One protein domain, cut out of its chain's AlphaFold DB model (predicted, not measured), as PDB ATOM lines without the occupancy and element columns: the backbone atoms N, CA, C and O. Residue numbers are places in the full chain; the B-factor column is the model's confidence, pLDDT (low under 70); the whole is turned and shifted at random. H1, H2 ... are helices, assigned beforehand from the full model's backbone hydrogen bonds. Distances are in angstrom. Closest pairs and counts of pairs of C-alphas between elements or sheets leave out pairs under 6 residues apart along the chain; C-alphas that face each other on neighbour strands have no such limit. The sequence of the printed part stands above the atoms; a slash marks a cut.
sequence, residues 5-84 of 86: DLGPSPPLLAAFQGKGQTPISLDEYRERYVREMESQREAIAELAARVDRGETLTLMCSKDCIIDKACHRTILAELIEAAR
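This is residues 5 to 84 of the 86 residues of an uncharacterized protein of Archangium violaceum Cb vi76 (UniProt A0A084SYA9). An elongated, all-helical body has H2 and H4 crossing in its middle, with H1 folded back on H2 as a helical hairpin toward one end and H3 set crosswise to H4 toward the other. From the H3 end, the long link of residues 53 to 71 runs back along the length of the body and turns round near Asp 64 before H4 heads toward H3 again. The printed part has 80 residues with four named helices, in the order H1, H2, H3, H4, and no named strand; its class is all helix. The whole is compact, with a radius of gyration of the C-alphas of 13.3 A, and it spans 44 by 24 by 18 A.

H2 is the longest helix, residues 26 to 38, and measures 18.6 A from its first to its last C-alpha. It begins with C-alpha 26 at (41.088, -21.211, 19.722). H4, residues 72 to 82, measures 15.1 A and ends with C-alpha 82 at (61.428, -21.535, 15.975). H3, residues 41 to 52, measures 16.2 A. H1, residues 10 to 16, is the shortest at 9.9 A and begins with C-alpha 10 at (40.060, -32.860, 8.527).

H2 touches H4 with residues 30 to 34 alone; the closest C-alphas, those of Arg 30 and Ile 75, are 7.4 A apart. These two helices run the same way at a steep tilt of 53 degrees. H2 also touches H1, and the closest C-alphas, those of Tyr 29 and Phe 16, are 6.6 A apart. H1 and H2 form a helical hairpin and run opposite ways at a shallow tilt of 23 degrees. H3 touches H4 with residues 44 to 48 alone, and the closest C-alphas, those of Ala 48 and Ile 80, are 5.2 A apart. Their lines are only just about perpendicular, at 72 degrees. H2 and H3 meet only through their link. H1 is apart from H3 and from H4. The packing of the helices is mostly crossed, but only just, with 1 of 3 touching pairs at a shallow tilt. In H1, H2, H3 and H4 every O i to N i+4 pair is within hydrogen-bond range.

The two C-alphas farthest apart are those of Gly 20 and Arg 53, at 44.6 A, while the first and last printed C-alphas, Asp 5 and Arg 84, are 19.6 A apart. The printed part has no cut. The link from H2 to H3 is tight with 2 residues, that from H1 to H2 is short with 9, and that from H3 to H4 is long with 19. The mean pLDDT of the printed part is 90.2, and confidence is low, under 70, at residue 66 and residues 68 to 70.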
ATOM      1  N   ASP A   5      50.209 -32.169   4.713       92.31
ATOM      2  CA  ASP A   5      50.349 -32.642   6.092       92.31
ATOM      3  C   ASP A   5      50.785 -31.524   7.055       92.31
ATOM      4  O   ASP A   5      50.740 -31.703   8.265       92.31
ATOM      5  N   LEU A   6      51.139 -30.343   6.527       94.25
ATOM      6  CA  LEU A   6      51.346 -29.122   7.314       94.25
ATOM      7  C   LEU A   6      50.055 -28.303   7.491       94.25
ATOM      8  O   LEU A   6      50.062 -27.254   8.132       94.25
ATOM      9  N   GLY A   7      48.938 -28.737   6.903       92.50
ATOM     10  CA  GLY A   7      47.612 -28.195   7.200       92.50
ATOM     11  C   GLY A   7      46.970 -28.898   8.401       92.50
ATOM     12  O   GLY A   7      47.404 -29.986   8.771       92.50
ATOM     13  N   PRO A   8      45.924 -28.311   9.010       92.38
ATOM     14  CA  PRO A   8      45.157 -28.998  10.042       92.38
ATOM     15  C   PRO A   8      44.468 -30.232   9.455       92.38
ATOM     16  O   PRO A   8      43.945 -30.192   8.333       92.38
ATOM     17  N   SER A   9      44.410 -31.313  10.227       93.62
ATOM     18  CA  SER A   9      43.696 -32.514   9.802       93.62
ATOM     19  C   SER A   9      42.193 -32.243   9.582       93.62
ATOM     20  O   SER A   9      41.608 -31.357  10.221       93.62
ATOM     21  N   PRO A  10      41.504 -33.010   8.710       91.62
ATOM     22  CA  PRO A  10      40.060 -32.860   8.527       91.62
ATOM     23  C   PRO A  10      39.244 -32.995   9.828       91.62
ATOM     24  O   PRO A  10      38.326 -32.192  10.014       91.62
ATOM     25  N   PRO A  11      39.562 -33.932  10.750       93.06
ATOM     26  CA  PRO A  11      38.905 -33.995  12.056       93.06
ATOM     27  C   PRO A  11      39.111 -32.735  12.905       93.06
ATOM     28  O   PRO A  11      38.144 -32.235  13.486       93.06
ATOM     29  N   LEU A  12      40.332 -32.188  12.950       91.94
ATOM     30  CA  LEU A  12      40.623 -30.968  13.704       91.94
ATOM     31  C   LEU A  12      39.870 -29.764  13.127       91.94
ATOM     32  O   LEU A  12      39.241 -29.006  13.868       91.94
ATOM     33  N   LEU A  13      39.854 -29.628  11.799       89.38
ATOM     34  CA  LEU A  13      39.104 -28.573  11.125       89.38
ATOM     35  C   LEU A  13      37.592 -28.694  11.377       89.38
ATOM     36  O   LEU A  13      36.928 -27.688  11.617       89.38
ATOM     37  N   ALA A  14      37.039 -29.910  11.357       89.94
ATOM     38  CA  ALA A  14      35.624 -30.145  11.642       89.94
ATOM     39  C   ALA A  14      35.252 -29.802  13.095       89.94
ATOM     40  O   ALA A  14      34.198 -29.205  13.326       89.94
ATOM     41  N   ALA A  15      36.122 -30.135  14.054       91.19
ATOM     42  CA  ALA A  15      35.958 -29.773  15.463       91.19
ATOM     43  C   ALA A  15      36.006 -28.259  15.676       91.19
ATOM     44  O   ALA A  15      35.191 -27.707  16.411       91.19
ATOM     45  N   PHE A  16      36.913 -27.575  14.984       88.44
ATOM     46  CA  PHE A  16      37.029 -26.125  15.054       88.44
ATOM     47  C   PHE A  16      35.850 -25.391  14.406       88.44
ATOM     48  O   PHE A  16      35.380 -24.384  14.921       88.44
ATOM     49  N   GLN A  17      35.320 -25.917  13.303       85.94
ATOM     50  CA  GLN A  17      34.170 -25.333  12.605       85.94
ATOM     51  C   GLN A  17      32.820 -25.641  13.273       85.94
ATOM     52  O   GLN A  17      31.791 -25.172  12.792       85.94
ATOM     53  N   GLY A  18      32.792 -26.456  14.333       83.81
ATOM     54  CA  GLY A  18      31.549 -26.889  14.976       83.81
ATOM     55  C   GLY A  18      30.635 -27.705  14.063       83.81
ATOM     56  O   GLY A  18      29.410 -27.621  14.157       83.81
ATOM     57  N   LYS A  19      31.200 -28.486  13.133       81.81
ATOM     58  CA  LYS A  19      30.407 -29.323  12.219       81.81
ATOM     59  C   LYS A  19      29.724 -30.449  12.996       81.81
ATOM     60  O   LYS A  19      30.319 -31.499  13.218       81.81
ATOM     61  N   GLY A  20      28.477 -30.212  13.401       77.50
ATOM     62  CA  GLY A  20      27.657 -31.163  14.160       77.50
ATOM     63  C   GLY A  20      27.957 -31.214  15.662       77.50
ATOM     64  O   GLY A  20      27.464 -32.112  16.337       77.50
ATOM     65  N   GLN A  21      28.751 -30.275  16.187       84.88
ATOM     66  CA  GLN A  21      29.113 -30.192  17.607       84.88
ATOM     67  C   GLN A  21      29.458 -28.754  18.008       84.88
ATOM     68  O   GLN A  21      29.679 -27.904  17.148       84.88
ATOM     69  N   THR A  22      29.546 -28.484  19.311       88.31
ATOM     70  CA  THR A  22      30.075 -27.208  19.810       88.31
ATOM     71  C   THR A  22      31.521 -27.025  19.324       88.31
ATOM     72  O   THR A  22      32.333 -27.927  19.546       88.31
ATOM     73  N   PRO A  23      31.858 -25.898  18.664       90.62
ATOM     74  CA  PRO A  23      33.230 -25.594  18.273       90.62
ATOM     75  C   PRO A  23      34.200 -25.666  19.454       90.62
ATOM     76  O   PRO A  23      33.889 -25.186  20.546       90.62
ATOM     77  N   ILE A  24      35.393 -26.215  19.224       91.56
ATOM     78  CA  ILE A  24      36.491 -26.088  20.192       91.56
ATOM     79  C   ILE A  24      36.987 -24.639  20.266       91.56
ATOM     80  O   ILE A  24      36.830 -23.863  19.319       91.56
ATOM     81  N   SER A  25      37.601 -24.271  21.392       90.31
ATOM     82  CA  SER A  25      38.212 -22.952  21.552       90.31
ATOM     83  C   SER A  25      39.435 -22.780  20.643       90.31
ATOM     84  O   SER A  25      39.994 -23.744  20.113       90.31
ATOM     85  N   LEU A  26      39.873 -21.530  20.476       87.81
ATOM     86  CA  LEU A  26      41.088 -21.211  19.722       87.81
ATOM     87  C   LEU A  26      42.342 -21.802  20.371       87.81
ATOM     88  O   LEU A  26      43.204 -22.313  19.659       87.81
ATOM     89  N   ASP A  27      42.419 -21.760  21.700       90.69
ATOM     90  CA  ASP A  27      43.549 -22.311  22.451       90.69
ATOM     91  C   ASP A  27      43.630 -23.830  22.268       90.69
ATOM     92  O   ASP A  27      44.688 -24.360  21.930       90.69
ATOM     93  N   GLU A  28      42.488 -24.516  22.354       93.44
ATOM     94  CA  GLU A  28      42.402 -25.958  22.112       93.44
ATOM     95  C   GLU A  28      42.796 -26.308  20.670       93.44
ATOM     96  O   GLU A  28      43.534 -27.265  20.429       93.44
ATOM     97  N   TYR A  29      42.333 -25.526  19.690       92.12
ATOM     98  CA  TYR A  29      42.725 -25.711  18.293       92.12
ATOM     99  C   TYR A  29      44.239 -25.561  18.109       92.12
ATOM    100  O   TYR A  29      44.859 -26.394  17.444       92.12
ATOM    101  N   ARG A  30      44.842 -24.534  18.722       92.75
ATOM    102  CA  ARG A  30      46.286 -24.285  18.660       92.75
ATOM    103  C   ARG A  30      47.073 -25.445  19.253       92.75
ATOM    104  O   ARG A  30      47.992 -25.932  18.600       92.75
ATOM    105  N   GLU A  31      46.709 -25.902  20.448       94.75
ATOM    106  CA  GLU A  31      47.378 -27.033  21.097       94.75
ATOM    107  C   GLU A  31      47.313 -28.299  20.244       94.75
ATOM    108  O   GLU A  31      48.330 -28.961  20.031       94.75
ATOM    109  N   ARG A  32      46.134 -28.623  19.704       95.88
ATOM    110  CA  ARG A  32      45.962 -29.802  18.846       95.88
ATOM    111  C   ARG A  32      46.736 -29.690  17.542       95.88
ATOM    112  O   ARG A  32      47.371 -30.662  17.146       95.88
ATOM    113  N   TYR A  33      46.727 -28.523  16.899       95.50
ATOM    114  CA  TYR A  33      47.486 -28.311  15.669       95.50
ATOM    115  C   TYR A  33      48.994 -28.455  15.907       95.50
ATOM    116  O   TYR A  33      49.671 -29.138  15.143       95.50
ATOM    117  N   VAL A  34      49.523 -27.889  16.997       95.75
ATOM    118  CA  VAL A  34      50.941 -28.059  17.359       95.75
ATOM    119  C   VAL A  34      51.283 -29.539  17.547       95.75
ATOM    120  O   VAL A  34      52.295 -29.985  17.014       95.75
ATOM    121  N   ARG A  35      50.418 -30.321  18.209       97.12
ATOM    122  CA  ARG A  35      50.605 -31.777  18.345       97.12
ATOM    123  C   ARG A  35      50.610 -32.507  17.002       97.12
ATOM    124  O   ARG A  35      51.421 -33.405  16.808       97.12
ATOM    125  N   GLU A  36      49.755 -32.128  16.051       96.75
ATOM    126  CA  GLU A  36      49.809 -32.691  14.691       96.75
ATOM    127  C   GLU A  36      51.173 -32.409  14.036       96.75
ATOM    128  O   GLU A  36      51.780 -33.307  13.441       96.75
ATOM    129  N   MET A  37      51.706 -31.198  14.223       97.12
ATOM    130  CA  MET A  37      53.002 -30.777  13.678       97.12
ATOM    131  C   MET A  37      54.214 -31.443  14.348       97.12
ATOM    132  O   MET A  37      55.280 -31.499  13.734       97.12
ATOM    133  N   GLU A  38      54.080 -32.021  15.546       95.62
ATOM    134  CA  GLU A  38      55.152 -32.821  16.169       95.62
ATOM    135  C   GLU A  38      55.548 -34.026  15.305       95.62
ATOM    136  O   GLU A  38      56.710 -34.437  15.302       95.62
ATOM    137  N   SER A  39      54.608 -34.559  14.516       95.50
ATOM    138  CA  SER A  39      54.876 -35.630  13.549       95.50
ATOM    139  C   SER A  39      55.535 -35.139  12.251       95.50
ATOM    140  O   SER A  39      56.034 -35.946  11.474       95.50
ATOM    141  N   GLN A  40      55.565 -33.822  12.024       96.81
ATOM    142  CA  GLN A  40      56.026 -33.175  10.789       96.81
ATOM    143  C   GLN A  40      57.331 -32.385  10.983       96.81
ATOM    144  O   GLN A  40      57.672 -31.514  10.180       96.81
ATOM    145  N   ARG A  41      58.085 -32.677  12.052       95.25
ATOM    146  CA  ARG A  41      59.299 -31.934  12.433       95.25
ATOM    147  C   ARG A  41      60.346 -31.862  11.325       95.25
ATOM    148  O   ARG A  41      60.968 -30.819  11.168       95.25
ATOM    149  N   GLU A  42      60.524 -32.933  10.554       95.75
ATOM    150  CA  GLU A  42      61.480 -32.957   9.440       95.75
ATOM    151  C   GLU A  42      61.070 -32.001   8.314       95.75
ATOM    152  O   GLU A  42      61.890 -31.214   7.848       95.75
ATOM    153  N   ALA A  43      59.788 -31.996   7.935       96.19
ATOM    154  CA  ALA A  43      59.268 -31.078   6.924       96.19
ATOM    155  C   ALA A  43      59.387 -29.612   7.378       96.19
ATOM    156  O   ALA A  43      59.767 -28.743   6.595       96.19
ATOM    157  N   ILE A  44      59.113 -29.334   8.657       97.06
ATOM    158  CA  ILE A  44      59.274 -27.995   9.238       97.06
ATOM    159  C   ILE A  44      60.749 -27.575   9.243       97.06
ATOM    160  O   ILE A  44      61.056 -26.449   8.855       97.06
ATOM    161  N   ALA A  45      61.665 -28.474   9.609       96.44
ATOM    162  CA  ALA A  45      63.101 -28.208   9.568       96.44
ATOM    163  C   ALA A  45      63.601 -27.945   8.136       96.44
ATOM    164  O   ALA A  45      64.425 -27.058   7.921       96.44
ATOM    165  N   GLU A  46      63.071 -28.656   7.137       95.81
ATOM    166  CA  GLU A  46      63.391 -28.404   5.730       95.81
ATOM    167  C   GLU A  46      62.942 -27.001   5.287       95.81
ATOM    168  O   GLU A  46      63.690 -26.290   4.605       95.81
ATOM    169  N   LEU A  47      61.736 -26.580   5.685       96.19
ATOM    170  CA  LEU A  47      61.237 -25.229   5.423       96.19
ATOM    171  C   LEU A  47      62.085 -24.166   6.127       96.19
ATOM    172  O   LEU A  47      62.441 -23.171   5.498       96.19
ATOM    173  N   ALA A  48      62.470 -24.392   7.381       97.06
ATOM    174  CA  ALA A  48      63.353 -23.492   8.118       97.06
ATOM    175  C   ALA A  48      64.716 -23.339   7.419       97.06
ATOM    176  O   ALA A  48      65.163 -22.222   7.167       97.06
ATOM    177  N   ALA A  49      65.315 -24.447   6.974       96.81
ATOM    178  CA  ALA A  49      66.575 -24.427   6.233       96.81
ATOM    179  C   ALA A  49      66.472 -23.679   4.889       96.81
ATOM    180  O   ALA A  49      67.450 -23.084   4.442       96.81
ATOM    181  N   ARG A  50      65.313 -23.705   4.218       95.25
ATOM    182  CA  ARG A  50      65.055 -22.890   3.013       95.25
ATOM    183  C   ARG A  50      65.060 -21.399   3.346       95.25
ATOM    184  O   ARG A  50      65.728 -20.630   2.654       95.25
ATOM    185  N   VAL A  51      64.379 -21.006   4.424       96.00
ATOM    186  CA  VAL A  51      64.366 -19.614   4.903       96.00
ATOM    187  C   VAL A  51      65.777 -19.144   5.260       96.00
ATOM    188  O   VAL A  51      66.177 -18.057   4.849       96.00
ATOM    189  N   ASP A  52      66.574 -19.978   5.931       96.56
ATOM    190  CA  ASP A  52      67.961 -19.646   6.290       96.56
ATOM    191  C   ASP A  52      68.882 -19.485   5.068       96.56
ATOM    192  O   ASP A  52      69.847 -18.723   5.113       96.56
ATOM    193  N   ARG A  53      68.556 -20.119   3.936       96.38
ATOM    194  CA  ARG A  53      69.236 -19.883   2.647       96.38
ATOM    195  C   ARG A  53      68.760 -18.621   1.916       96.38
ATOM    196  O   ARG A  53      69.220 -18.357   0.807       96.38
ATOM    197  N   GLY A  54      67.858 -17.844   2.516       96.12
ATOM    198  CA  GLY A  54      67.314 -16.610   1.951       96.12
ATOM    199  C   GLY A  54      66.068 -16.804   1.083       96.12
ATOM    200  O   GLY A  54      65.650 -15.863   0.406       96.12
ATOM    201  N   GLU A  55      65.453 -17.992   1.078       95.75
ATOM    202  CA  GLU A  55      64.176 -18.196   0.385       95.75
ATOM    203  C   GLU A  55      63.029 -17.519   1.159       95.75
ATOM    204  O   GLU A  55      62.928 -17.619   2.380       95.75
ATOM    205  N   THR A  56      62.112 -16.856   0.448       93.31
ATOM    206  CA  THR A  56      60.865 -16.347   1.044       93.31
ATOM    207  C   THR A  56      59.762 -17.390   0.908       93.31
ATOM    208  O   THR A  56      59.443 -17.822  -0.201       93.31
ATOM    209  N   LEU A  57      59.142 -17.772   2.028       91.69
ATOM    210  CA  LEU A  57      58.009 -18.697   2.046       91.69
ATOM    211  C   LEU A  57      56.685 -17.943   2.196       91.69
ATOM    212  O   LEU A  57      56.475 -17.213   3.161       91.69
ATOM    213  N   THR A  58      55.750 -18.186   1.277       90.94
ATOM    214  CA  THR A  58      54.363 -17.719   1.399       90.94
ATOM    215  C   THR A  58      53.481 -18.859   1.894       90.94
ATOM    216  O   THR A  58      53.254 -19.833   1.173       90.94
ATOM    217  N   LEU A  59      52.952 -18.737   3.115       90.75
ATOM    218  CA  LEU A  59      52.043 -19.723   3.701       90.75
ATOM    219  C   LEU A  59      50.586 -19.391   3.368       90.75
ATOM    220  O   LEU A  59      50.075 -18.317   3.690       90.75
ATOM    221  N   MET A  60      49.901 -20.341   2.735       88.25
ATOM    222  CA  MET A  60      48.511 -20.179   2.312       88.25
ATOM    223  C   MET A  60      47.543 -20.878   3.271       88.25
ATOM    224  O   MET A  60      47.831 -21.938   3.826       88.25
ATOM    225  N   CYS A  61      46.365 -20.280   3.436       85.44
ATOM    226  CA  CYS A  61      45.236 -20.854   4.160       85.44
ATOM    227  C   CYS A  61      43.989 -20.864   3.263       85.44
ATOM    228  O   CYS A  61      44.000 -20.294   2.170       85.44
ATOM    229  N   SER A  62      42.919 -21.514   3.720       79.56
ATOM    230  CA  SER A  62      41.610 -21.404   3.084       79.56
ATOM    231  C   SER A  62      41.119 -19.955   3.102       79.56
ATOM    232  O   SER A  62      41.318 -19.230   4.078       79.56
ATOM    233  N   LYS A  63      40.404 -19.569   2.042       74.94
ATOM    234  CA  LYS A  63      39.686 -18.291   1.949       74.94
ATOM    235  C   LYS A  63      38.673 -18.089   3.085       74.94
ATOM    236  O   LYS A  63      38.366 -16.956   3.424       74.94
ATOM    237  N   ASP A  64      38.174 -19.184   3.662       70.50
ATOM    238  CA  ASP A  64      37.155 -19.163   4.716       70.50
ATOM    239  C   ASP A  64      37.775 -19.005   6.119       70.50
ATOM    240  O   ASP A  64      37.075 -19.056   7.131       70.50
ATOM    241  N   CYS A  65      39.102 -18.844   6.210       73.38
ATOM    242  CA  CYS A  65      39.769 -18.581   7.475       73.38
ATOM    243  C   CYS A  65      39.606 -17.112   7.868       73.38
ATOM    244  O   CYS A  65      40.246 -16.223   7.311       73.38
ATOM    245  N   ILE A  66      38.752 -16.877   8.860       68.19
ATOM    246  CA  ILE A  66      38.404 -15.540   9.353       68.19
ATOM    247  C   ILE A  66      39.201 -15.110  10.595       68.19
ATOM    248  O   ILE A  66      38.941 -14.041  11.136       68.19
ATOM    249  N   ILE A  67      40.156 -15.924  11.067       70.25
ATOM    250  CA  ILE A  67      40.882 -15.666  12.320       70.25
ATOM    251  C   ILE A  67      42.378 -15.612  12.047       70.25
ATOM    252  O   ILE A  67      43.019 -16.632  11.827       70.25
ATOM    253  N   ASP A  68      42.936 -14.410  12.075       62.00
ATOM    254  CA  ASP A  68      44.337 -14.120  11.771       62.00
ATOM    255  C   ASP A  68      45.321 -14.739  12.779       62.00
ATOM    256  O   ASP A  68      46.280 -15.400  12.374       62.00
ATOM    257  N   LYS A  69      45.069 -14.589  14.084       60.97
ATOM    258  CA  LYS A  69      45.982 -15.022  15.157       60.97
ATOM    259  C   LYS A  69      45.927 -16.518  15.464       60.97
ATOM    260  O   LYS A  69      46.881 -17.057  16.007       60.97
ATOM    261  N   ALA A  70      44.841 -17.188  15.088       67.62
ATOM    262  CA  ALA A  70      44.671 -18.634  15.253       67.62
ATOM    263  C   ALA A  70      44.677 -19.386  13.913       67.62
ATOM    264  O   ALA A  70      44.410 -20.586  13.867       67.62
ATOM    265  N   CYS A  71      44.965 -18.694  12.807       84.19
ATOM    266  CA  CYS A  71      45.134 -19.345  11.519       84.19
ATOM    267  C   CYS A  71      46.299 -20.332  11.612       84.19
ATOM    268  O   CYS A  71      47.372 -19.984  12.111       84.19
ATOM    269  N   HIS A  72      46.135 -21.536  11.057       90.25
ATOM    270  CA  HIS A  72      47.220 -22.517  11.019       90.25
ATOM    271  C   HIS A  72      48.481 -21.958  10.351       90.25
ATOM    272  O   HIS A  72      49.575 -22.315  10.755       90.25
ATOM    273  N   ARG A  73      48.352 -21.030   9.387       91.81
ATOM    274  CA  ARG A  73      49.507 -20.388   8.733       91.81
ATOM    275  C   ARG A  73      50.354 -19.572   9.712       91.81
ATOM    276  O   ARG A  73      51.564 -19.520   9.552       91.81
ATOM    277  N   THR A  74      49.722 -18.941  10.702       91.19
ATOM    278  CA  THR A  74      50.399 -18.126  11.716       91.19
ATOM    279  C   THR A  74      51.150 -19.039  12.675       91.19
ATOM    280  O   THR A  74      52.340 -18.852  12.890       91.19
ATOM    281  N   ILE A  75      50.486 -20.096  13.153       93.44
ATOM    282  CA  ILE A  75      51.108 -21.092  14.033       93.44
ATOM    283  C   ILE A  75      52.251 -21.819  13.303       93.44
ATOM    284  O   ILE A  75      53.327 -22.002  13.856       93.44
ATOM    285  N   LEU A  76      52.055 -22.188  12.034       95.31
ATOM    286  CA  LEU A  76      53.088 -22.824  11.219       95.31
ATOM    287  C   LEU A  76      54.283 -21.897  10.976       95.31
ATOM    288  O   LEU A  76      55.415 -22.362  11.038       95.31
ATOM    289  N   ALA A  77      54.050 -20.603  10.731       94.56
ATOM    290  CA  ALA A  77      55.131 -19.627  10.619       94.56
ATOM    291  C   ALA A  77      55.961 -19.577  11.908       94.56
ATOM    292  O   ALA A  77      57.182 -19.654  11.842       94.56
ATOM    293  N   GLU A  78      55.312 -19.528  13.075       94.81
ATOM    294  CA  GLU A  78      55.997 -19.553  14.375       94.81
ATOM    295  C   GLU A  78      56.824 -20.833  14.568       94.81
ATOM    296  O   GLU A  78      57.952 -20.763  15.049       94.81
ATOM    297  N   LEU A  79      56.296 -21.993  14.164       96.44
ATOM    298  CA  LEU A  79      57.014 -23.270  14.240       96.44
ATOM    299  C   LEU A  79      58.223 -23.318  13.297       96.44
ATOM    300  O   LEU A  79      59.277 -23.813  13.691       96.44
ATOM    301  N   ILE A  80      58.085 -22.794  12.073       96.75
ATOM    302  CA  ILE A  80      59.192 -22.692  11.114       96.75
ATOM    303  C   ILE A  80      60.267 -21.761  11.670       96.75
ATOM    304  O   ILE A  80      61.421 -22.169  11.737       96.75
ATOM    305  N   GLU A  81      59.901 -20.559  12.123       95.81
ATOM    306  CA  GLU A  81      60.843 -19.592  12.702       95.81
ATOM    307  C   GLU A  81      61.552 -20.148  13.946       95.81
ATOM    308  O   GLU A  81      62.756 -19.957  14.109       95.81
ATOM    309  N   ALA A  82      60.841 -20.887  14.803       95.62
ATOM    310  CA  ALA A  82      61.428 -21.535  15.975       95.62
ATOM    311  C   ALA A  82      62.412 -22.665  15.621       95.62
ATOM    312  O   ALA A  82      63.303 -22.960  16.418       95.62
ATOM    313  N   ALA A  83      62.257 -23.296  14.454       96.19
ATOM    314  CA  ALA A  83      63.109 -24.387  13.980       96.19
ATOM    315  C   ALA A  83      64.352 -23.918  13.200       96.19
ATOM    316  O   ALA A  83      65.183 -24.752  12.835       96.19
ATOM    317  N   ARG A  84      64.493 -22.614  12.935       95.31
ATOM    318  CA  ARG A  84      65.651 -22.045  12.229       95.31
ATOM    319  C   ARG A  84      66.933 -22.197  13.039       95.31
ATOM    320  O   ARG A  84      66.922 -22.092  14.271       95.31
TER     321      ARG A  84